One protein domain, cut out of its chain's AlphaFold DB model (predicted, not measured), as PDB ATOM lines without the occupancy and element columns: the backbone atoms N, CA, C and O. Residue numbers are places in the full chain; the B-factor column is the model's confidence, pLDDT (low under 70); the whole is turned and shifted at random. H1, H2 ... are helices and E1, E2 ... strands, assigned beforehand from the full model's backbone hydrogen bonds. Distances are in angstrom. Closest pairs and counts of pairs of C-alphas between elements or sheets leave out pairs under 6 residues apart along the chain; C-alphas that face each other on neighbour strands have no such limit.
ATOM      1  N   THR A   5      42.382  -9.179 -22.610       96.50
ATOM      2  CA  THR A   5      43.724  -8.670 -22.876       96.50
ATOM      3  C   THR A   5      44.714  -9.613 -22.223       96.50
ATOM      4  O   THR A   5      44.639  -9.891 -21.035       96.50
ATOM      5  N   SER A   6      45.672 -10.112 -22.985       97.62
ATOM      6  CA  SER A   6      46.813 -10.819 -22.416       97.62
ATOM      7  C   SER A   6      47.912  -9.822 -22.078       97.62
ATOM      8  O   SER A   6      48.305  -9.033 -22.940       97.62
ATOM      9  N   VAL A   7      48.411  -9.890 -20.849       98.38
ATOM     10  CA  VAL A   7      49.527  -9.098 -20.333       98.38
ATOM     11  C   VAL A   7      50.737 -10.018 -20.231       98.38
ATOM     12  O   VAL A   7      50.761 -10.947 -19.426       98.38
ATOM     13  N   ALA A   8      51.716  -9.802 -21.099       98.69
ATOM     14  CA  ALA A   8      52.882 -10.654 -21.259       98.69
ATOM     15  C   ALA A   8      54.151  -9.939 -20.786       98.69
ATOM     16  O   ALA A   8      54.401  -8.797 -21.165       98.69
ATOM     17  N   VAL A   9      54.976 -10.635 -20.008       98.75
ATOM     18  CA  VAL A   9      56.290 -10.148 -19.571       98.75
ATOM     19  C   VAL A   9      57.358 -10.694 -20.504       98.75
ATOM     20  O   VAL A   9      57.513 -11.913 -20.630       98.75
ATOM     21  N   VAL A  10      58.080  -9.801 -21.179       98.69
ATOM     22  CA  VAL A  10      58.956 -10.146 -22.302       98.69
ATOM     23  C   VAL A  10      60.340  -9.508 -22.129       98.69
ATOM     24  O   VAL A  10      60.423  -8.305 -21.896       98.69
ATOM     25  N   PRO A  11      61.434 -10.274 -22.288       98.50
ATOM     26  CA  PRO A  11      62.790  -9.732 -22.318       98.50
ATOM     27  C   PRO A  11      62.982  -8.604 -23.357       98.50
ATOM     28  O   PRO A  11      62.512  -8.753 -24.493       98.50
ATOM     29  N   PRO A  12      63.725  -7.528 -23.033       98.44
ATOM     30  CA  PRO A  12      63.859  -6.347 -23.900       98.44
ATOM     31  C   PRO A  12      64.410  -6.656 -25.296       98.44
ATOM     32  O   PRO A  12      63.888  -6.185 -26.304       98.44
ATOM     33  N   ASN A  13      65.392  -7.557 -25.383       98.31
ATOM     34  CA  ASN A  13      65.994  -7.973 -26.652       98.31
ATOM     35  C   ASN A  13      64.991  -8.621 -27.625       98.31
ATOM     36  O   ASN A  13      65.237  -8.678 -28.827       98.31
ATOM     37  N   GLN A  14      63.864  -9.153 -27.142       98.50
ATOM     38  CA  GLN A  14      62.828  -9.686 -28.025       98.50
ATOM     39  C   GLN A  14      61.919  -8.591 -28.592       98.50
ATOM     40  O   GLN A  14      61.373  -8.776 -29.679       98.50
ATOM     41  N   ILE A  15      61.778  -7.460 -27.891       98.44
ATOM     42  CA  ILE A  15      61.041  -6.289 -28.384       98.44
ATOM     43  C   ILE A  15      61.756  -5.705 -29.603       98.44
ATOM     44  O   ILE A  15      61.118  -5.429 -30.615       98.44
ATOM     45  N   GLU A  16      63.081  -5.591 -29.542       97.94
ATOM     46  CA  GLU A  16      63.903  -5.171 -30.682       97.94
ATOM     47  C   GLU A  16      63.743  -6.141 -31.857       97.94
ATOM     48  O   GLU A  16      63.382  -5.738 -32.960       97.94
ATOM     49  N   ARG A  17      63.881  -7.448 -31.599       98.06
ATOM     50  CA  ARG A  17      63.746  -8.481 -32.637       98.06
ATOM     51  C   ARG A  17      62.390  -8.468 -33.336       98.06
ATOM     52  O   ARG A  17      62.348  -8.625 -34.551       98.06
ATOM     53  N   ILE A  18      61.284  -8.314 -32.603       97.56
ATOM     54  CA  ILE A  18      59.955  -8.273 -33.233       97.56
ATOM     55  C   ILE A  18      59.690  -6.955 -33.956       97.56
ATOM     56  O   ILE A  18      58.886  -6.939 -34.882       97.56
ATOM     57  N   ARG A  19      60.359  -5.866 -33.550       97.44
ATOM     58  CA  ARG A  19      60.338  -4.574 -34.248       97.44
ATOM     59  C   ARG A  19      61.077  -4.619 -35.585       97.44
ATOM     60  O   ARG A  19      60.694  -3.899 -36.499       97.44
ATOM     61  N   GLU A  20      62.100  -5.462 -35.696       97.81
ATOM     62  CA  GLU A  20      62.854  -5.692 -36.932       97.81
ATOM     63  C   GLU A  20      62.200  -6.738 -37.849       97.81
ATOM     64  O   GLU A  20      62.212  -6.582 -39.069       97.81
ATOM     65  N   ASP A  21      61.622  -7.799 -37.275       96.94
ATOM     66  CA  ASP A  21      60.906  -8.846 -38.006       96.94
ATOM     67  C   ASP A  21      59.504  -9.082 -37.411       96.94
ATOM     68  O   ASP A  21      59.376  -9.759 -36.382       96.94
ATOM     69  N   PRO A  22      58.419  -8.634 -38.075       94.88
ATOM     70  CA  PRO A  22      57.051  -8.833 -37.584       94.88
ATOM     71  C   PRO A  22      56.623 -10.312 -37.496       94.88
ATOM     72  O   PRO A  22      55.601 -10.631 -36.868       94.88
ATOM     73  N   ASN A  23      57.378 -11.231 -38.113       94.50
ATOM     74  CA  ASN A  23      57.150 -12.675 -38.020       94.50
ATOM     75  C   ASN A  23      57.842 -13.318 -36.817       94.50
ATOM     76  O   ASN A  23      57.518 -14.466 -36.492       94.50
ATOM     77  N   ALA A  24      58.747 -12.607 -36.138       96.69
ATOM     78  CA  ALA A  24      59.349 -13.089 -34.907       96.69
ATOM     79  C   ALA A  24      58.253 -13.381 -33.873       96.69
ATOM     80  O   ALA A  24      57.251 -12.666 -33.754       96.69
ATOM     81  N   ILE A  25      58.431 -14.475 -33.137       97.81
ATOM     82  CA  ILE A  25      57.507 -14.908 -32.090       97.81
ATOM     83  C   ILE A  25      58.141 -14.548 -30.754       97.81
ATOM     84  O   ILE A  25      59.250 -14.997 -30.461       97.81
ATOM     85  N   LEU A  26      57.434 -13.747 -29.957       98.25
ATOM     86  CA  LEU A  26      57.850 -13.488 -28.582       98.25
ATOM     87  C   LEU A  26      57.699 -14.769 -27.762       98.25
ATOM     88  O   LEU A  26      56.716 -15.496 -27.908       98.25
ATOM     89  N   THR A  27      58.635 -15.008 -26.858       98.25
ATOM     90  CA  THR A  27      58.570 -16.041 -25.826       98.25
ATOM     91  C   THR A  27      58.484 -15.346 -24.467       98.25
ATOM     92  O   THR A  27      59.529 -15.057 -23.872       98.25
ATOM     93  N   PRO A  28      57.268 -15.001 -23.999       98.38
ATOM     94  CA  PRO A  28      57.085 -14.368 -22.703       98.38
ATOM     95  C   PRO A  28      57.480 -15.314 -21.576       98.38
ATOM     96  O   PRO A  28      57.215 -16.514 -21.642       98.38
ATOM     97  N   ASN A  29      58.043 -14.753 -20.511       98.31
ATOM     98  CA  ASN A  29      58.336 -15.496 -19.287       98.31
ATOM     99  C   ASN A  29      57.065 -15.718 -18.451       98.31
ATOM    100  O   ASN A  29      56.962 -16.694 -17.712       98.31
ATOM    101  N   LYS A  30      56.092 -14.811 -18.583       98.38
ATOM    102  CA  LYS A  30      54.797 -14.849 -17.900       98.38
ATOM    103  C   LYS A  30      53.723 -14.254 -18.808       98.38
ATOM    104  O   LYS A  30      54.003 -13.303 -19.537       98.38
ATOM    105  N   ILE A  31      52.514 -14.810 -18.763       98.12
ATOM    106  CA  ILE A  31      51.330 -14.260 -19.433       98.12
ATOM    107  C   ILE A  31      50.155 -14.367 -18.467       98.12
ATOM    108  O   ILE A  31      49.750 -15.478 -18.131       98.12
ATOM    109  N   ASN A  32      49.592 -13.227 -18.079       97.88
ATOM    110  CA  ASN A  32      48.377 -13.163 -17.277       97.88
ATOM    111  C   ASN A  32      47.240 -12.605 -18.149       97.88
ATOM    112  O   ASN A  32      47.401 -11.539 -18.754       97.88
ATOM    113  N   PRO A  33      46.105 -13.309 -18.286       96.75
ATOM    114  CA  PRO A  33      44.929 -12.733 -18.912       96.75
ATOM    115  C   PRO A  33      44.260 -11.767 -17.937       96.75
ATOM    116  O   PRO A  33      44.090 -12.089 -16.765       96.75
ATOM    117  N   VAL A  34      43.841 -10.616 -18.449       96.88
ATOM    118  CA  VAL A  34      42.959  -9.685 -17.751       96.88
ATOM    119  C   VAL A  34      41.796  -9.285 -18.653       96.88
ATOM    120  O   VAL A  34      41.829  -9.453 -19.880       96.88
ATOM    121  N   SER A  35      40.746  -8.741 -18.068       95.31
ATOM    122  CA  SER A  35      39.660  -8.111 -18.797       95.31
ATOM    123  C   SER A  35      40.114  -6.775 -19.373       95.31
ATOM    124  O   SER A  35      40.600  -5.902 -18.659       95.31
ATOM    125  N   HIS A  36      39.877  -6.557 -20.668       94.81
ATOM    126  CA  HIS A  36      40.115  -5.248 -21.281       94.81
ATOM    127  C   HIS A  36      39.241  -4.140 -20.672       94.81
ATOM    128  O   HIS A  36      39.557  -2.963 -20.800       94.81
ATOM    129  N   LEU A  37      38.156  -4.507 -19.981       93.69
ATOM    130  CA  LEU A  37      37.255  -3.561 -19.325       93.69
ATOM    131  C   LEU A  37      37.933  -2.795 -18.182       93.69
ATOM    132  O   LEU A  37      37.523  -1.670 -17.904       93.69
ATOM    133  N   LEU A  38      38.999  -3.348 -17.584       93.62
ATOM    134  CA  LEU A  38      39.813  -2.641 -16.589       93.62
ATOM    135  C   LEU A  38      40.310  -1.278 -17.095       93.62
ATOM    136  O   LEU A  38      40.428  -0.345 -16.311       93.62
ATOM    137  N   ALA A  39      40.564  -1.146 -18.400       93.19
ATOM    138  CA  ALA A  39      41.083   0.082 -18.994       93.19
ATOM    139  C   ALA A  39      40.036   1.206 -19.140       93.19
ATOM    140  O   ALA A  39      40.418   2.335 -19.449       93.19
ATOM    141  N   TYR A  40      38.740   0.912 -18.953       92.38
ATOM    142  CA  TYR A  40      37.645   1.838 -19.290       92.38
ATOM    143  C   TYR A  40      36.534   1.957 -18.243       92.38
ATOM    144  O   TYR A  40      35.830   2.960 -18.242       92.38
ATOM    145  N   TRP A  41      36.304   0.937 -17.412       92.81
ATOM    146  CA  TRP A  41      35.159   0.914 -16.489       92.81
ATOM    147  C   TRP A  41      35.455   1.486 -15.106       92.81
ATOM    148  O   TRP A  41      34.525   1.754 -14.350       92.81
ATOM    149  N   ILE A  42      36.727   1.667 -14.759       92.19
ATOM    150  CA  ILE A  42      37.112   2.200 -13.455       92.19
ATOM    151  C   ILE A  42      37.170   3.721 -13.545       92.19
ATOM    152  O   ILE A  42      38.085   4.286 -14.138       92.19
ATOM    153  N   GLU A  43      36.170   4.386 -12.970       93.62
ATOM    154  CA  GLU A  43      36.069   5.852 -12.984       93.62
ATOM    155  C   GLU A  43      36.871   6.510 -11.848       93.62
ATOM    156  O   GLU A  43      37.276   7.669 -11.976       93.62
ATOM    157  N   THR A  44      37.159   5.770 -10.769       93.38
ATOM    158  CA  THR A  44      37.932   6.242  -9.610       93.38
ATOM    159  C   THR A  44      39.340   6.665 -10.020       93.38
ATOM    160  O   THR A  44      40.086   5.873 -10.593       93.38
ATOM    161  N   GLN A  45      39.724   7.907  -9.719       95.44
ATOM    162  CA  GLN A  45      41.044   8.455 -10.042       95.44
ATOM    163  C   GLN A  45      41.952   8.494  -8.804       95.44
ATOM    164  O   GLN A  45      41.443   8.758  -7.718       95.44
ATOM    165  N   PRO A  46      43.275   8.271  -8.963       97.12
ATOM    166  CA  PRO A  46      44.000   8.110 -10.233       97.12
ATOM    167  C   PRO A  46      43.946   6.693 -10.836       97.12
ATOM    168  O   PRO A  46      44.359   6.518 -11.985       97.12
ATOM    169  N   LEU A  47      43.415   5.701 -10.106       96.75
ATOM    170  CA  LEU A  47      43.461   4.280 -10.476       96.75
ATOM    171  C   LEU A  47      42.987   3.996 -11.909       96.75
ATOM    172  O   LEU A  47      43.680   3.320 -12.664       96.75
ATOM    173  N   GLY A  48      41.833   4.531 -12.310       96.44
ATOM    174  CA  GLY A  48      41.264   4.320 -13.640       96.44
ATOM    175  C   GLY A  48      42.198   4.758 -14.767       96.44
ATOM    176  O   GLY A  48      42.411   4.016 -15.727       96.44
ATOM    177  N   SER A  49      42.822   5.935 -14.634       98.06
ATOM    178  CA  SER A  49      43.794   6.420 -15.621       98.06
ATOM    179  C   SER A  49      45.064   5.566 -15.668       98.06
ATOM    180  O   SER A  49      45.594   5.320 -16.753       98.06
ATOM    181  N   LEU A  50      45.524   5.062 -14.520       98.50
ATOM    182  CA  LEU A  50      46.697   4.194 -14.426       98.50
ATOM    183  C   LEU A  50      46.429   2.816 -15.038       98.50
ATOM    184  O   LEU A  50      47.250   2.337 -15.817       98.50
ATOM    185  N   LEU A  51      45.262   2.216 -14.777       97.94
ATOM    186  CA  LEU A  51      44.826   0.967 -15.414       97.94
ATOM    187  C   LEU A  51      44.722   1.123 -16.932       97.94
ATOM    188  O   LEU A  51      45.226   0.287 -17.683       97.94
ATOM    189  N   SER A  52      44.122   2.225 -17.390       97.94
ATOM    190  CA  SER A  52      44.047   2.559 -18.814       97.94
ATOM    191  C   SER A  52      45.442   2.677 -19.432       97.94
ATOM    192  O   SER A  52      45.728   2.065 -20.461       97.94
ATOM    193  N   LYS A  53      46.359   3.384 -18.760       98.50
ATOM    194  CA  LYS A  53      47.742   3.557 -19.213       98.50
ATOM    195  C   LYS A  53      48.528   2.245 -19.222       98.50
ATOM    196  O   LYS A  53      49.283   2.042 -20.163       98.50
ATOM    197  N   ALA A  54      48.351   1.367 -18.237       98.31
ATOM    198  CA  ALA A  54      49.045   0.080 -18.154       98.31
ATOM    199  C   ALA A  54      48.557  -0.939 -19.199       98.31
ATOM    200  O   ALA A  54      49.323  -1.793 -19.646       98.31
ATOM    201  N   ILE A  55      47.277  -0.873 -19.582       97.56
ATOM    202  CA  ILE A  55      46.685  -1.811 -20.540       97.56
ATOM    203  C   ILE A  55      46.796  -1.289 -21.971       97.56
ATOM    204  O   ILE A  55      47.214  -2.042 -22.852       97.56
ATOM    205  N   ASP A  56      46.441  -0.029 -22.218       97.31
ATOM    206  CA  ASP A  56      46.291   0.537 -23.563       97.31
ATOM    207  C   ASP A  56      47.285   1.647 -23.903       97.31
ATOM    208  O   ASP A  56      47.348   2.071 -25.059       97.31
ATOM    209  N   GLY A  57      48.065   2.104 -22.923       97.44
ATOM    210  CA  GLY A  57      49.123   3.083 -23.129       97.44
ATOM    211  C   GLY A  57      50.390   2.480 -23.737       97.44
ATOM    212  O   GLY A  57      50.369   1.461 -24.426       97.44
ATOM    213  N   GLY A  58      51.515   3.156 -23.497       97.56
ATOM    214  CA  GLY A  58      52.814   2.761 -24.036       97.56
ATOM    215  C   GLY A  58      52.931   3.067 -25.527       97.56
ATOM    216  O   GLY A  58      52.331   4.014 -26.041       97.56
ATOM    217  N   GLN A  59      53.722   2.265 -26.235       98.25
ATOM    218  CA  GLN A  59      53.937   2.404 -27.675       98.25
ATOM    219  C   GLN A  59      53.396   1.183 -28.425       98.25
ATOM    220  O   GLN A  59      53.495   0.068 -27.909       98.25
ATOM    221  N   PRO A  60      52.907   1.334 -29.669       98.12
ATOM    222  CA  PRO A  60      52.632   0.187 -30.523       98.12
ATOM    223  C   PRO A  60      53.863  -0.721 -30.628       98.12
ATOM    224  O   PRO A  60      54.992  -0.255 -30.813       98.12
ATOM    225  N   LEU A  61      53.647  -2.031 -30.500       98.25
ATOM    226  CA  LEU A  61      54.733  -3.007 -30.537       98.25
ATOM    227  C   LEU A  61      55.400  -3.038 -31.918       98.25
ATOM    228  O   LEU A  61      56.624  -3.049 -32.002       98.25
ATOM    229  N   HIS A  62      54.592  -3.015 -32.979       97.81
ATOM    230  CA  HIS A  62      55.028  -2.982 -34.373       97.81
ATOM    231  C   HIS A  62      53.983  -2.248 -35.229       97.81
ATOM    232  O   HIS A  62      52.784  -2.384 -34.978       97.81
ATOM    233  N   ALA A  63      54.416  -1.507 -36.254       96.44
ATOM    234  CA  ALA A  63      53.530  -0.704 -37.108       96.44
ATOM    235  C   ALA A  63      52.521  -1.548 -37.913       96.44
ATOM    236  O   ALA A  63      51.368  -1.156 -38.070       96.44
ATOM    237  N   ASP A  64      52.940  -2.728 -38.377       94.75
ATOM    238  CA  ASP A  64      52.082  -3.653 -39.137       94.75
ATOM    239  C   ASP A  64      51.086  -4.445 -38.278       94.75
ATOM    240  O   ASP A  64      50.218  -5.141 -38.814       94.75
ATOM    241  N   PHE A  65      51.209  -4.410 -36.947       95.00
ATOM    242  CA  PHE A  65      50.283  -5.157 -36.104       95.00
ATOM    243  C   PHE A  65      48.962  -4.412 -36.011       95.00
ATOM    244  O   PHE A  65      48.911  -3.214 -35.752       95.00
ATOM    245  N   TRP A  66      47.872  -5.146 -36.200       93.31
ATOM    246  CA  TRP A  66      46.537  -4.578 -36.240       93.31
ATOM    247  C   TRP A  66      45.569  -5.364 -35.360       93.31
ATOM    248  O   TRP A  66      45.639  -6.588 -35.251       93.31
ATOM    249  N   HIS A  67      44.630  -4.639 -34.763       92.94
ATOM    250  CA  HIS A  67      43.443  -5.163 -34.100       92.94
ATOM    251  C   HIS A  67      42.335  -4.107 -34.236       92.94
ATOM    252  O   HIS A  67      42.652  -2.916 -34.203       92.94
ATOM    253  N   PRO A  68      41.049  -4.485 -34.365       91.75
ATOM    254  CA  PRO A  68      39.963  -3.521 -34.564       91.75
ATOM    255  C   PRO A  68      39.790  -2.511 -33.423       91.75
ATOM    256  O   PRO A  68      39.248  -1.439 -33.656       91.75
ATOM    257  N   LEU A  69      40.223  -2.862 -32.209       92.31
ATOM    258  CA  LEU A  69      40.175  -1.970 -31.045       92.31
ATOM    259  C   LEU A  69      41.523  -1.276 -30.816       92.31
ATOM    260  O   LEU A  69      41.593  -0.054 -30.833       92.31
ATOM    261  N   ARG A  70      42.599  -2.056 -30.642       94.12
ATOM    262  CA  ARG A  70      43.942  -1.542 -30.369       94.12
ATOM    263  C   ARG A  70      45.019  -2.568 -30.732       94.12
ATOM    264  O   ARG A  70      44.892  -3.721 -30.307       94.12
ATOM    265  N   PRO A  71      46.081  -2.192 -31.469       96.25
ATOM    266  CA  PRO A  71      47.192  -3.100 -31.745       96.25
ATOM    267  C   PRO A  71      47.899  -3.532 -30.448       96.25
ATOM    268  O   PRO A  71      47.716  -2.904 -29.407       96.25
ATOM    269  N   PRO A  72      48.733  -4.583 -30.468       97.75
ATOM    270  CA  PRO A  72      49.589  -4.892 -29.334       97.75
ATOM    271  C   PRO A  72      50.438  -3.679 -28.931       97.75
ATOM    272  O   PRO A  72      51.056  -3.050 -29.794       97.75
ATOM    273  N   MET A  73      50.457  -3.363 -27.639       98.50
ATOM    274  CA  MET A  73      51.223  -2.250 -27.072       98.50
ATOM    275  C   MET A  73      52.366  -2.782 -26.216       98.50
ATOM    276  O   MET A  73      52.350  -3.943 -25.799       98.50
ATOM    277  N   PHE A  74      53.359  -1.937 -25.978       97.94
ATOM    278  CA  PHE A  74      54.553  -2.244 -25.210       97.94
ATOM    279  C   PHE A  74      54.912  -1.083 -24.272       97.94
ATOM    280  O   PHE A  74      54.803   0.084 -24.656       97.94
ATOM    281  N   HIS A  75      55.392  -1.436 -23.081       98.81
ATOM    282  CA  HIS A  75      56.021  -0.544 -22.111       98.81
ATOM    283  C   HIS A  75      57.465  -0.980 -21.859       98.81
ATOM    284  O   HIS A  75      57.731  -2.171 -21.658       98.81
ATOM    285  N   GLY A  76      58.383  -0.012 -21.853       98.56
ATOM    286  CA  GLY A  76      59.790  -0.233 -21.499       98.56
ATOM    287  C   GLY A  76      59.979  -0.501 -20.006       98.56
ATOM    288  O   GLY A  76      59.096  -0.220 -19.203       98.56
ATOM    289  N   GLU A  77      61.141  -1.014 -19.617       98.31
ATOM    290  CA  GLU A  77      61.432  -1.451 -18.244       98.31
ATOM    291  C   GLU A  77      61.226  -0.320 -17.222       98.31
ATOM    292  O   GLU A  77      60.603  -0.507 -16.177       98.31
ATOM    293  N   THR A  78      61.682   0.890 -17.556       98.25
ATOM    294  CA  THR A  78      61.542   2.084 -16.704       98.25
ATOM    295  C   THR A  78      60.093   2.566 -16.590       98.25
ATOM    296  O   THR A  78      59.662   3.020 -15.527       98.25
ATOM    297  N   GLU A  79      59.312   2.443 -17.664       98.25
ATOM    298  CA  GLU A  79      57.885   2.775 -17.656       98.25
ATOM    299  C   GLU A  79      57.092   1.761 -16.835       98.25
ATOM    300  O   GLU A  79      56.218   2.150 -16.067       98.25
ATOM    301  N   VAL A  80      57.415   0.469 -16.952       98.44
ATOM    302  CA  VAL A  80      56.771  -0.590 -16.168       98.44
ATOM    303  C   VAL A  80      57.050  -0.402 -14.683       98.44
ATOM    304  O   VAL A  80      56.121  -0.510 -13.891       98.44
ATOM    305  N   ALA A  81      58.287  -0.069 -14.303       98.50
ATOM    306  CA  ALA A  81      58.643   0.179 -12.908       98.50
ATOM    307  C   ALA A  81      57.874   1.356 -12.296       98.50
ATOM    308  O   ALA A  81      57.320   1.217 -11.208       98.50
ATOM    309  N   SER A  82      57.793   2.489 -13.003       98.50
ATOM    310  CA  SER A  82      57.023   3.644 -12.520       98.50
ATOM    311  C   SER A  82      55.524   3.343 -12.453       98.50
ATOM    312  O   SER A  82      54.904   3.567 -11.420       98.50
ATOM    313  N   LEU A  83      54.953   2.733 -13.496       98.44
ATOM    314  CA  LEU A  83      53.542   2.347 -13.504       98.44
ATOM    315  C   LEU A  83      53.192   1.321 -12.423       98.44
ATOM    316  O   LEU A  83      52.099   1.385 -11.874       98.44
ATOM    317  N   ALA A  84      54.073   0.360 -12.136       98.50
ATOM    318  CA  ALA A  84      53.824  -0.667 -11.126       98.50
ATOM    319  C   ALA A  84      53.731  -0.066  -9.721       98.50
ATOM    320  O   ALA A  84      52.897  -0.508  -8.928       98.50
ATOM    321  N   LEU A  85      54.579   0.928  -9.434       98.50
ATOM    322  CA  LEU A  85      54.559   1.673  -8.181       98.50
ATOM    323  C   LEU A  85      53.271   2.493  -8.071       98.50
ATOM    324  O   LEU A  85      52.472   2.218  -7.180       98.50
ATOM    325  N   ASP A  86      53.025   3.392  -9.031       98.56
ATOM    326  CA  ASP A  86      51.853   4.277  -9.034       98.56
ATOM    327  C   ASP A  86      50.539   3.479  -8.927       98.56
ATOM    328  O   ASP A  86      49.619   3.854  -8.202       98.56
ATOM    329  N   LEU A  87      50.437   2.358  -9.654       98.25
ATOM    330  CA  LEU A  87      49.244   1.514  -9.656       98.25
ATOM    331  C   LEU A  87      49.075   0.736  -8.346       98.25
ATOM    332  O   LEU A  87      47.941   0.535  -7.920       98.25
ATOM    333  N   THR A  88      50.171   0.298  -7.714       98.38
ATOM    334  CA  THR A  88      50.113  -0.370  -6.403       98.38
ATOM    335  C   THR A  88      49.626   0.607  -5.338       98.38
ATOM    336  O   THR A  88      48.680   0.285  -4.628       98.38
ATOM    337  N   GLU A  89      50.210   1.807  -5.279       98.25
ATOM    338  CA  GLU A  89      49.818   2.847  -4.319       98.25
ATOM    339  C   GLU A  89      48.340   3.229  -4.496       98.25
ATOM    340  O   GLU A  89      47.558   3.159  -3.552       98.25
ATOM    341  N   ALA A  90      47.919   3.525  -5.732       97.44
ATOM    342  CA  ALA A  90      46.530   3.877  -6.026       97.44
ATOM    343  C   ALA A  90      45.533   2.738  -5.752       97.44
ATOM    344  O   ALA A  90      44.352   2.995  -5.519       97.44
ATOM    345  N   TRP A  91      45.976   1.480  -5.837       96.50
ATOM    346  CA  TRP A  91      45.147   0.325  -5.510       96.50
ATOM    347  C   TRP A  91      44.976   0.176  -3.999       96.50
ATOM    348  O   TRP A  91      43.846   0.073  -3.533       96.50
ATOM    349  N   GLU A  92      46.075   0.219  -3.242       96.12
ATOM    350  CA  GLU A  92      46.075   0.079  -1.781       96.12
ATOM    351  C   GLU A  92      45.214   1.149  -1.092       96.12
ATOM    352  O   GLU A  92      44.545   0.851  -0.106       96.12
ATOM    353  N   GLU A  93      45.155   2.367  -1.643       96.06
ATOM    354  CA  GLU A  93      44.321   3.455  -1.111       96.06
ATOM    355  C   GLU A  93      42.813   3.173  -1.146       96.06
ATOM    356  O   GLU A  93      42.082   3.714  -0.318       96.06
ATOM    357  N   ILE A  94      42.333   2.367  -2.099       93.06
ATOM    358  CA  ILE A  94      40.891   2.148  -2.307       93.06
ATOM    359  C   ILE A  94      40.468   0.686  -2.163       93.06
ATOM    360  O   ILE A  94      39.280   0.370  -2.248       93.06
ATOM    361  N   GLU A  95      41.423  -0.230  -2.005       90.88
ATOM    362  CA  GLU A  95      41.183  -1.671  -2.029       90.88
ATOM    363  C   GLU A  95      40.181  -2.117  -0.946       90.88
ATOM    364  O   GLU A  95      39.411  -3.059  -1.164       90.88
ATOM    365  N   GLU A  96      40.168  -1.450   0.209       89.25
ATOM    366  CA  GLU A  96      39.239  -1.740   1.311       89.25
ATOM    367  C   GLU A  96      37.795  -1.301   1.013       89.25
ATOM    368  O   GLU A  96      36.851  -1.921   1.506       89.25
ATOM    369  N   ASP A  97      37.615  -0.285   0.165       87.62
ATOM    370  CA  ASP A  97      36.309   0.300  -0.166       87.62
ATOM    371  C   ASP A  97      35.583  -0.442  -1.299       87.62
ATOM    372  O   ASP A  97      34.391  -0.226  -1.545       87.62
ATOM    373  N   ILE A  98      36.285  -1.319  -2.020       81.81
ATOM    374  CA  ILE A  98      35.714  -2.043  -3.154       81.81
ATOM    375  C   ILE A  98      34.848  -3.200  -2.643       81.81
ATOM    376  O   ILE A  98      35.345  -4.052  -1.898       81.81
ATOM    377  N   PRO A  99      33.562  -3.274  -3.062       79.31
ATOM    378  CA  PRO A  99      32.662  -4.351  -2.669       79.31
ATOM    379  C   PRO A  99      33.285  -5.729  -2.895       79.31
ATOM    380  O   PRO A  99      34.039  -5.923  -3.845       79.31
ATOM    381  N   SER A 100      32.913  -6.708  -2.069       65.12
ATOM    382  CA  SER A 100      33.492  -8.062  -2.077       65.12
ATOM    383  C   SER A 100      33.197  -8.895  -3.336       65.12
ATOM    384  O   SER A 100      33.295 -10.118  -3.283       65.12
ATOM    385  N   ASP A 101      32.751  -8.293  -4.439       67.31
ATOM    386  CA  ASP A 101      32.728  -9.004  -5.711       67.31
ATOM    387  C   ASP A 101      34.183  -9.157  -6.176       67.31
ATOM    388  O   ASP A 101      34.803  -8.240  -6.721       67.31
ATOM    389  N   ASP A 102      34.748 -10.323  -5.855       82.38
ATOM    390  CA  ASP A 102      36.174 -10.651  -5.933       82.38
ATOM    391  C   ASP A 102      36.779 -10.479  -7.332       82.38
ATOM    392  O   ASP A 102      38.003 -10.440  -7.480       82.38
ATOM    393  N   TRP A 103      35.943 -10.367  -8.367       90.94
ATOM    394  CA  TRP A 103      36.390 -10.284  -9.748       90.94
ATOM    395  C   TRP A 103      37.339  -9.104  -9.999       90.94
ATOM    396  O   TRP A 103      38.434  -9.316 -10.516       90.94
ATOM    397  N   LEU A 104      36.978  -7.874  -9.605       92.00
ATOM    398  CA  LEU A 104      37.814  -6.698  -9.893       92.00
ATOM    399  C   LEU A 104      39.169  -6.783  -9.180       92.00
ATOM    400  O   LEU A 104      40.214  -6.533  -9.781       92.00
ATOM    401  N   ARG A 105      39.144  -7.192  -7.908       94.06
ATOM    402  CA  ARG A 105      40.342  -7.421  -7.095       94.06
ATOM    403  C   ARG A 105      41.253  -8.455  -7.747       94.06
ATOM    404  O   ARG A 105      42.460  -8.253  -7.829       94.06
ATOM    405  N   HIS A 106      40.686  -9.553  -8.233       94.06
ATOM    406  CA  HIS A 106      41.439 -10.606  -8.904       94.06
ATOM    407  C   HIS A 106      42.118 -10.111 -10.189       94.06
ATOM    408  O   HIS A 106      43.305 -10.351 -10.397       94.06
ATOM    409  N   GLU A 107      41.382  -9.377 -11.018       95.44
ATOM    410  CA  GLU A 107      41.856  -8.823 -12.287       95.44
ATOM    411  C   GLU A 107      42.990  -7.801 -12.093       95.44
ATOM    412  O   GLU A 107      44.014  -7.864 -12.782       95.44
ATOM    413  N   ILE A 108      42.858  -6.902 -11.113       95.94
ATOM    414  CA  ILE A 108      43.909  -5.932 -10.769       95.94
ATOM    415  C   ILE A 108      45.132  -6.646 -10.186       95.94
ATOM    416  O   ILE A 108      46.257  -6.364 -10.601       95.94
ATOM    417  N   ASN A 109      44.936  -7.632  -9.309       96.12
ATOM    418  CA  ASN A 109      46.041  -8.416  -8.757       96.12
ATOM    419  C   ASN A 109      46.803  -9.194  -9.836       96.12
ATOM    420  O   ASN A 109      48.027  -9.271  -9.778       96.12
ATOM    421  N   TYR A 110      46.122  -9.721 -10.857       97.31
ATOM    422  CA  TYR A 110      46.773 -10.374 -11.998       97.31
ATOM    423  C   TYR A 110      47.615  -9.412 -12.836       97.31
ATOM    424  O   TYR A 110      48.705  -9.791 -13.279       97.31
ATOM    425  N   LEU A 111      47.146  -8.178 -13.039       98.12
ATOM    426  CA  LEU A 111      47.932  -7.135 -13.695       98.12
ATOM    427  C   LEU A 111      49.162  -6.761 -12.853       98.12
ATOM    428  O   LEU A 111      50.283  -6.798 -13.363       98.12
ATOM    429  N   LEU A 112      48.965  -6.467 -11.563       98.31
ATOM    430  CA  LEU A 112      50.041  -6.099 -10.638       98.31
ATOM    431  C   LEU A 112      51.087  -7.207 -10.503       98.31
ATOM    432  O   LEU A 112      52.279  -6.922 -10.492       98.31
ATOM    433  N   GLU A 113      50.676  -8.474 -10.462       98.50
ATOM    434  CA  GLU A 113      51.593  -9.614 -10.431       98.50
ATOM    435  C   GLU A 113      52.479  -9.667 -11.686       98.50
ATOM    436  O   GLU A 113      53.687  -9.891 -11.585       98.50
ATOM    437  N   ALA A 114      51.910  -9.438 -12.876       98.50
ATOM    438  CA  ALA A 114      52.683  -9.395 -14.114       98.50
ATOM    439  C   ALA A 114      53.666  -8.215 -14.128       98.50
ATOM    440  O   ALA A 114      54.820  -8.383 -14.519       98.50
ATOM    441  N   MET A 115      53.237  -7.042 -13.661       98.69
ATOM    442  CA  MET A 115      54.087  -5.854 -13.587       98.69
ATOM    443  C   MET A 115      55.220  -6.017 -12.570       98.69
ATOM    444  O   MET A 115      56.368  -5.763 -12.914       98.69
ATOM    445  N   ARG A 116      54.936  -6.517 -11.361       98.62
ATOM    446  CA  ARG A 116      55.959  -6.824 -10.344       98.62
ATOM    447  C   ARG A 116      56.981  -7.820 -10.879       98.62
ATOM    448  O   ARG A 116      58.175  -7.559 -10.819       98.62
ATOM    449  N   TYR A 117      56.519  -8.895 -11.520       98.69
ATOM    450  CA  TYR A 117      57.416  -9.862 -12.149       98.69
ATOM    451  C   TYR A 117      58.285  -9.230 -13.252       98.69
ATOM    452  O   TYR A 117      59.464  -9.563 -13.381       98.69
ATOM    453  N   ALA A 118      57.733  -8.309 -14.046       98.56
ATOM    454  CA  ALA A 118      58.498  -7.568 -15.046       98.56
ATOM    455  C   ALA A 118      59.561  -6.659 -14.412       98.56
ATOM    456  O   ALA A 118      60.692  -6.642 -14.890       98.56
ATOM    457  N   VAL A 119      59.238  -5.973 -13.311       98.62
ATOM    458  CA  VAL A 119      60.200  -5.167 -12.542       98.62
ATOM    459  C   VAL A 119      61.322  -6.043 -11.984       98.62
ATOM    460  O   VAL A 119      62.492  -5.768 -12.241       98.62
ATOM    461  N   ASP A 120      60.979  -7.142 -11.310       98.62
ATOM    462  CA  ASP A 120      61.943  -8.057 -10.682       98.62
ATOM    463  C   ASP A 120      62.913  -8.689 -11.690       98.62
ATOM    464  O   ASP A 120      64.044  -9.042 -11.353       98.62
ATOM    465  N   THR A 121      62.474  -8.842 -12.941       98.38
ATOM    466  CA  THR A 121      63.261  -9.461 -14.016       98.38
ATOM    467  C   THR A 121      63.828  -8.458 -15.022       98.38
ATOM    468  O   THR A 121      64.422  -8.884 -16.013       98.38
ATOM    469  N   ASN A 122      63.678  -7.151 -14.769       98.44
ATOM    470  CA  ASN A 122      64.046  -6.067 -15.687       98.44
ATOM    471  C   ASN A 122      63.567  -6.342 -17.128       98.44
ATOM    472  O   ASN A 122      64.347  -6.370 -18.082       98.44
ATOM    473  N   ALA A 123      62.276  -6.631 -17.256       98.62
ATOM    474  CA  ALA A 123      61.617  -7.006 -18.496       98.62
ATOM    475  C   ALA A 123      60.588  -5.956 -18.933       98.62
ATOM    476  O   ALA A 123      60.123  -5.126 -18.151       98.62
ATOM    477  N   CYS A 124      60.205  -6.017 -20.204       98.69
ATOM    478  CA  CYS A 124      59.154  -5.186 -20.770       98.69
ATOM    479  C   CYS A 124      57.774  -5.812 -20.534       98.69
ATOM    480  O   CYS A 124      57.636  -7.033 -20.397       98.69
ATOM    481  N   LEU A 125      56.736  -4.979 -20.580       98.69
ATOM    482  CA  LEU A 125      55.343  -5.421 -20.561       98.69
ATOM    483  C   LEU A 125      54.746  -5.274 -21.961       98.69
ATOM    484  O   LEU A 125      54.850  -4.212 -22.570       98.69
ATOM    485  N   VAL A 126      54.110  -6.325 -22.470       98.75
ATOM    486  CA  VAL A 126      53.411  -6.328 -23.759       98.75
ATOM    487  C   VAL A 126      51.951  -6.673 -23.528       98.75
ATOM    488  O   VAL A 126      51.646  -7.718 -22.956       98.75
ATOM    489  N   THR A 127      51.035  -5.845 -24.020       98.38
ATOM    490  CA  THR A 127      49.596  -6.107 -23.923       98.38
ATOM    491  C   THR A 127      49.019  -6.375 -25.305       98.38
ATOM    492  O   THR A 127      49.219  -5.595 -26.238       98.38
ATOM    493  N   ALA A 128      48.283  -7.473 -25.465       97.44
ATOM    494  CA  ALA A 128      47.613  -7.793 -26.723       97.44
ATOM    495  C   ALA A 128      46.186  -8.275 -26.484       97.44
ATOM    496  O   ALA A 128      45.936  -9.129 -25.632       97.44
ATOM    497  N   LEU A 129      45.256  -7.751 -27.277       95.56
ATOM    498  CA  LEU A 129      43.877  -8.218 -27.284       95.56
ATOM    499  C   LEU A 129      43.776  -9.599 -27.932       95.56
ATOM    500  O   LEU A 129      44.462  -9.905 -28.912       95.56
ATOM    501  N   GLY A 130      42.904 -10.438 -27.373       92.75
ATOM    502  CA  GLY A 130      42.548 -11.723 -27.960       92.75
ATOM    503  C   GLY A 130      41.921 -11.577 -29.349       92.75
ATOM    504  O   GLY A 130      41.566 -10.488 -29.791       92.75
ATOM    505  N   PHE A 131      41.757 -12.693 -30.062       90.56
ATOM    506  CA  PHE A 131      41.176 -12.647 -31.403       90.56
ATOM    507  C   PHE A 131      39.743 -12.079 -31.388       90.56
ATOM    508  O   PHE A 131      38.924 -12.516 -30.573       90.56
ATOM    509  N   PRO A 132      39.398 -11.174 -32.321       86.31
ATOM    510  CA  PRO A 132      38.033 -10.700 -32.475       86.31
ATOM    511  C   PRO A 132      37.123 -11.827 -32.978       86.31
ATOM    512  O   PRO A 132      37.575 -12.848 -33.508       86.31
ATOM    513  N   GLY A 133      35.812 -11.639 -32.829       82.38
ATOM    514  CA  GLY A 133      34.828 -12.559 -33.394       82.38
ATOM    515  C   GLY A 133      34.872 -12.583 -34.926       82.38
ATOM    516  O   GLY A 133      35.043 -11.552 -35.570       82.38
ATOM    517  N   GLY A 134      34.663 -13.763 -35.519       80.75
ATOM    518  CA  GLY A 134      34.612 -13.947 -36.976       80.75
ATOM    519  C   GLY A 134      35.943 -14.383 -37.602       80.75
ATOM    520  O   GLY A 134      37.029 -14.005 -37.165       80.75
ATOM    521  N   ARG A 135      35.872 -15.228 -38.642       76.25
ATOM    522  CA  ARG A 135      37.066 -15.833 -39.268       76.25
ATOM    523  C   ARG A 135      37.922 -14.817 -40.026       76.25
ATOM    524  O   ARG A 135      39.144 -14.897 -39.942       76.25
ATOM    525  N   ASP A 136      37.292 -13.859 -40.700       78.12
ATOM    526  CA  ASP A 136      37.983 -12.924 -41.601       78.12
ATOM    527  C   ASP A 136      38.837 -11.898 -40.845       78.12
ATOM    528  O   ASP A 136      39.891 -11.476 -41.317       78.12
ATOM    529  N   GLN A 137      38.416 -11.510 -39.639       81.25
ATOM    530  CA  GLN A 137      39.180 -10.578 -38.809       81.25
ATOM    531  C   GLN A 137      40.371 -11.271 -38.140       81.25
ATOM    532  O   GLN A 137      41.430 -10.668 -37.981       81.25
ATOM    533  N   ARG A 138      40.235 -12.562 -37.808       84.50
ATOM    534  CA  ARG A 138      41.273 -13.339 -37.122       84.50
ATOM    535  C   ARG A 138      42.584 -13.416 -37.903       84.50
ATOM    536  O   ARG A 138      43.643 -13.365 -37.289       84.50
ATOM    537  N   SER A 139      42.536 -13.509 -39.233       84.56
ATOM    538  CA  SER A 139      43.747 -13.563 -40.070       84.56
ATOM    539  C   SER A 139      44.510 -12.243 -40.144       84.56
ATOM    540  O   SER A 139      45.637 -12.228 -40.626       84.56
ATOM    541  N   ARG A 140      43.905 -11.137 -39.699       85.06
ATOM    542  CA  ARG A 140      44.529  -9.808 -39.682       85.06
ATOM    543  C   ARG A 140      45.132  -9.452 -38.324       85.06
ATOM    544  O   ARG A 140      45.842  -8.461 -38.230       85.06
ATOM    545  N   VAL A 141      44.818 -10.227 -37.286       90.44
ATOM    546  CA  VAL A 141      45.241  -9.949 -35.913       90.44
ATOM    547  C   VAL A 141      46.509 -10.712 -35.577       90.44
ATOM    548  O   VAL A 141      46.592 -11.929 -35.756       90.44
ATOM    549  N   ARG A 142      47.483  -9.989 -35.024       91.62
ATOM    550  CA  ARG A 142      48.728 -10.552 -34.505       91.62
ATOM    551  C   ARG A 142      48.679 -10.610 -32.978       91.62
ATOM    552  O   ARG A 142      48.641  -9.577 -32.321       91.62
ATOM    553  N   ILE A 143      48.766 -11.821 -32.428       95.06
ATOM    554  CA  ILE A 143      49.069 -12.057 -31.008       95.06
ATOM    555  C   ILE A 143      50.551 -12.447 -30.905       95.06
ATOM    556  O   ILE A 143      50.875 -13.547 -31.354       95.06
ATOM    557  N   PRO A 144      51.447 -11.600 -30.362       96.19
ATOM    558  CA  PRO A 144      52.903 -11.691 -30.564       96.19
ATOM    559  C   PRO A 144      53.575 -13.033 -30.224       96.19
ATOM    560  O   PRO A 144      54.564 -13.403 -30.856       96.19
ATOM    561  N   TRP A 145      53.022 -13.791 -29.278       97.25
ATOM    562  CA  TRP A 145      53.532 -15.099 -28.837       97.25
ATOM    563  C   TRP A 145      52.882 -16.305 -29.532       97.25
ATOM    564  O   TRP A 145      53.173 -17.450 -29.201       97.25
ATOM    565  N   LEU A 146      51.992 -16.080 -30.499       94.88
ATOM    566  CA  LEU A 146      51.465 -17.134 -31.367       94.88
ATOM    567  C   LEU A 146      52.137 -17.073 -32.743       94.88
ATOM    568  O   LEU A 146      52.540 -15.990 -33.169       94.88
ATOM    569  N   PRO A 147      52.224 -18.189 -33.486       91.81
ATOM    570  CA  PRO A 147      52.616 -18.145 -34.888       91.81
ATOM    571  C   PRO A 147      51.694 -17.215 -35.696       91.81
ATOM    572  O   PRO A 147      50.488 -17.173 -35.413       91.81
ATOM    573  N   PRO A 148      52.206 -16.503 -36.720       86.06
ATOM    574  CA  PRO A 148      51.367 -15.727 -37.623       86.06
ATOM    575  C   PRO A 148      50.248 -16.599 -38.193       86.06
ATOM    576  O   PRO A 148      50.485 -17.717 -38.665       86.06
ATOM    577  N   VAL A 149      49.014 -16.096 -38.150       84.56
ATOM    578  CA  VAL A 149      47.889 -16.783 -38.780       84.56
ATOM    579  C   VAL A 149      48.144 -16.735 -40.278       84.56
ATOM    580  O   VAL A 149      48.006 -15.681 -40.897       84.56
ATOM    581  N   LYS A 150      48.549 -17.867 -40.866       78.00
ATOM    582  CA  LYS A 150      48.700 -17.953 -42.319       78.00
ATOM    583  C   LYS A 150      47.372 -17.515 -42.931       78.00
ATOM    584  O   LYS A 150      46.339 -18.068 -42.531       78.00
ATOM    585  N   PRO A 151      47.366 -16.552 -43.868       67.31
ATOM    586  CA  PRO A 151      46.148 -16.249 -44.589       67.31
ATOM    587  C   PRO A 151      45.664 -17.570 -45.172       67.31
ATOM    588  O   PRO A 151      46.423 -18.287 -45.832       67.31
ATOM    589  N   VAL A 152      44.422 -17.940 -44.861       62.41
ATOM    590  CA  VAL A 152      43.786 -19.043 -45.566       62.41
ATOM    591  C   VAL A 152      43.681 -18.536 -46.991       62.41
ATOM    592  O   VAL A 152      42.796 -17.742 -47.301       62.41
ATOM    593  N   ILE A 153      44.628 -18.940 -47.841       60.25
ATOM    594  CA  ILE A 153      44.513 -18.772 -49.280       60.25
ATOM    595  C   ILE A 153      43.313 -19.636 -49.635       60.25
ATOM    596  O   ILE A 153      43.416 -20.844 -49.849       60.25
ATOM    597  N   THR A 154      42.130 -19.033 -49.586       57.22
ATOM    598  CA  THR A 154      40.953 -19.619 -50.184       57.22
ATOM    599  C   THR A 154      41.317 -19.691 -51.648       57.22
ATOM    600  O   THR A 154      41.370 -18.670 -52.326       57.22
ATOM    601  N   GLN A 155      41.682 -20.894 -52.109       54.19
ATOM    602  CA  GLN A 155      41.873 -21.115 -53.531       54.19
ATOM    603  C   GLN A 155      40.649 -20.526 -54.201       54.19
ATOM    604  O   GLN A 155      39.520 -20.940 -53.887       54.19
ATOM    605  N   SER A 156      40.874 -19.515 -55.040       66.75
ATOM    606  CA  SER A 156      39.773 -18.859 -55.718       66.75
ATOM    607  C   SER A 156      38.971 -19.940 -56.439       66.75
ATOM    608  O   SER A 156      39.509 -20.988 -56.816       66.75
ATOM    609  N   ILE A 157      37.666 -19.733 -56.610       72.62
ATOM    610  CA  ILE A 157      36.823 -20.692 -57.343       72.62
ATOM    611  C   ILE A 157      37.474 -21.045 -58.694       72.62
ATOM    612  O   ILE A 157      37.455 -22.205 -59.093       72.62
ATOM    613  N   TRP A 158      38.163 -20.078 -59.310       66.50
ATOM    614  CA  TRP A 158      39.005 -20.250 -60.492       66.50
ATOM    615  C   TRP A 158      40.195 -21.201 -60.302       66.50
ATOM    616  O   TRP A 158      40.389 -22.082 -61.132       66.50
ATOM    617  N   GLN A 159      40.965 -21.096 -59.216       74.25
ATOM    618  CA  GLN A 159      42.059 -22.035 -58.916       74.25
ATOM    619  C   GLN A 159      41.549 -23.461 -58.660       74.25
ATOM    620  O   GLN A 159      42.168 -24.424 -59.111       74.25
ATOM    621  N   LYS A 160      40.390 -23.611 -58.004       74.81
ATOM    622  CA  LYS A 160      39.735 -24.922 -57.834       74.81
ATOM    623  C   LYS A 160      39.231 -25.493 -59.163       74.81
ATOM    624  O   LYS A 160      39.298 -26.703 -59.363       74.81
ATOM    625  N   TRP A 161      38.734 -24.637 -60.057       75.62
ATOM    626  CA  TRP A 161      38.314 -25.016 -61.409       75.62
ATOM    627  C   TRP A 161      39.496 -25.455 -62.278       75.62
ATOM    628  O   TRP A 161      39.441 -26.525 -62.876       75.62
ATOM    629  N   LEU A 162      40.591 -24.694 -62.285       78.25
ATOM    630  CA  LEU A 162      41.811 -25.039 -63.025       78.25
ATOM    631  C   LEU A 162      42.409 -26.369 -62.551       78.25
ATOM    632  O   LEU A 162      42.763 -27.203 -63.376       78.25
ATOM    633  N   ALA A 163      42.435 -26.625 -61.241       77.38
ATOM    634  CA  ALA A 163      42.920 -27.893 -60.694       77.38
ATOM    635  C   ALA A 163      42.075 -29.121 -61.104       77.38
ATOM    636  O   ALA A 163      42.563 -30.246 -61.026       77.38
ATOM    637  N   ARG A 164      40.818 -28.926 -61.536       82.06
ATOM    638  CA  ARG A 164      39.951 -29.998 -62.056       82.06
ATOM    639  C   ARG A 164      40.130 -30.259 -63.551       82.06
ATOM    640  O   ARG A 164      39.795 -31.351 -63.980       82.06
ATOM    641  N   LEU A 165      40.643 -29.298 -64.320       81.75
ATOM    642  CA  LEU A 165      40.842 -29.428 -65.771       81.75
ATOM    643  C   LEU A 165      42.153 -30.138 -66.150       81.75
ATOM    644  O   LEU A 165      42.329 -30.512 -67.302       81.75
ATOM    645  N   VAL A 166      43.071 -30.309 -65.195       81.88
ATOM    646  CA  VAL A 166      44.386 -30.956 -65.394       81.88
ATOM    647  C   VAL A 166      44.375 -32.425 -64.912       81.88
ATOM    648  O   VAL A 166      45.423 -33.039 -64.747       81.88
ATOM    649  N   ARG A 167      43.192 -33.001 -64.661       63.88
ATOM    650  CA  ARG A 167      42.988 -34.432 -64.376       63.88
ATOM    651  C   ARG A 167      42.171 -35.066 -65.486       63.88
ATOM    652  O   ARG A 167      42.470 -36.236 -65.797       63.88
TER     653      ARG A 167
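Overview. This is residues 5 to 167 of the 167 residues of an uncharacterized protein of Blastopirellula marina (UniProt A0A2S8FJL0). A sheet of four strands has H3, H4 and H5 packed over one face, two layers of sheet and helices, while loops within residues 61 to 72 and 139 to 149 lie over its other side. From these loops a tail leads out to H7, far from the rest, and makes the length. The printed part has 163 residues, with seven named helices and four named strands in the order E1 H1 E2 H2 H3 E3 H4 H5 E4 H6 H7. The sheet, in the order E2 - E1 - E4 - E3, is all antiparallel, and the class is mixed, helices and strands. The whole is loose, with a radius of gyration of the C-alphas of 19.3 A and spans of 73 by 35 by 21 A.

Arrangement. E1, residues 5 to 10, is an inner strand and the antiparallel neighbour of E2, residues 30 to 35, with N 7 and O 32 2.9 A apart. On its other side is E4, residues 124 to 129, also antiparallel, with N 8 and O 126 2.8 A apart. E4 is the antiparallel neighbour of the edge strand E3, residues 73 to 75, with N 73 and O 127 2.9 A apart. H1, residues 12 to 20, only grazes the sheet with residues 12 to 15. H2, residues 36 to 39, grazes it too and touches H3, residues 47 to 56, the closest C-alphas being those of Ala 39 and Ser 52, 3.9 A. H3 stands up from the sheet at 46 degrees. H4, residues 77 to 92, and H5, residues 102 to 120, form a helical hairpin: they touch, closest at the C-alphas of Ala 81 and Val 119, 5.6 A, at a shallow tilt of 34 degrees, only just short of steep, opposite ways. H5 runs along the strands, at 12 degrees to E1 on the local plane, at a height over the sheet of 8.8 A, on the same face as H3. H6, residues 135 to 138, and H7, residues 157 to 165, are not on the sheet. Every O i to N i+4 pair is within hydrogen-bond range in H1, H3, H4, H5 and H7; H2 and H6 are too short for such a pair.

Along the chain. E1 begins at C-alpha 5 (43.724, -8.670, -22.876) and is 15.3 A long; E2 is 16.6 A and E4 16.9 A. H4 is 22.6 A long. H5, 26.3 A, begins at C-alpha 102 (36.174, -10.651, -5.933). H7 ends at C-alpha 165 (40.842, -29.428, -65.771).

Size, cuts and confidence. The two C-alphas farthest apart, of Glu 93 and Arg 167, are 73.8 A apart. The printed part has no cut. The links H3 to E3 and H6 to H7 are long. Mean pLDDT of the printed part is 92.1; residues 100 to 101, 151 to 156, 158 and 167 are under 70.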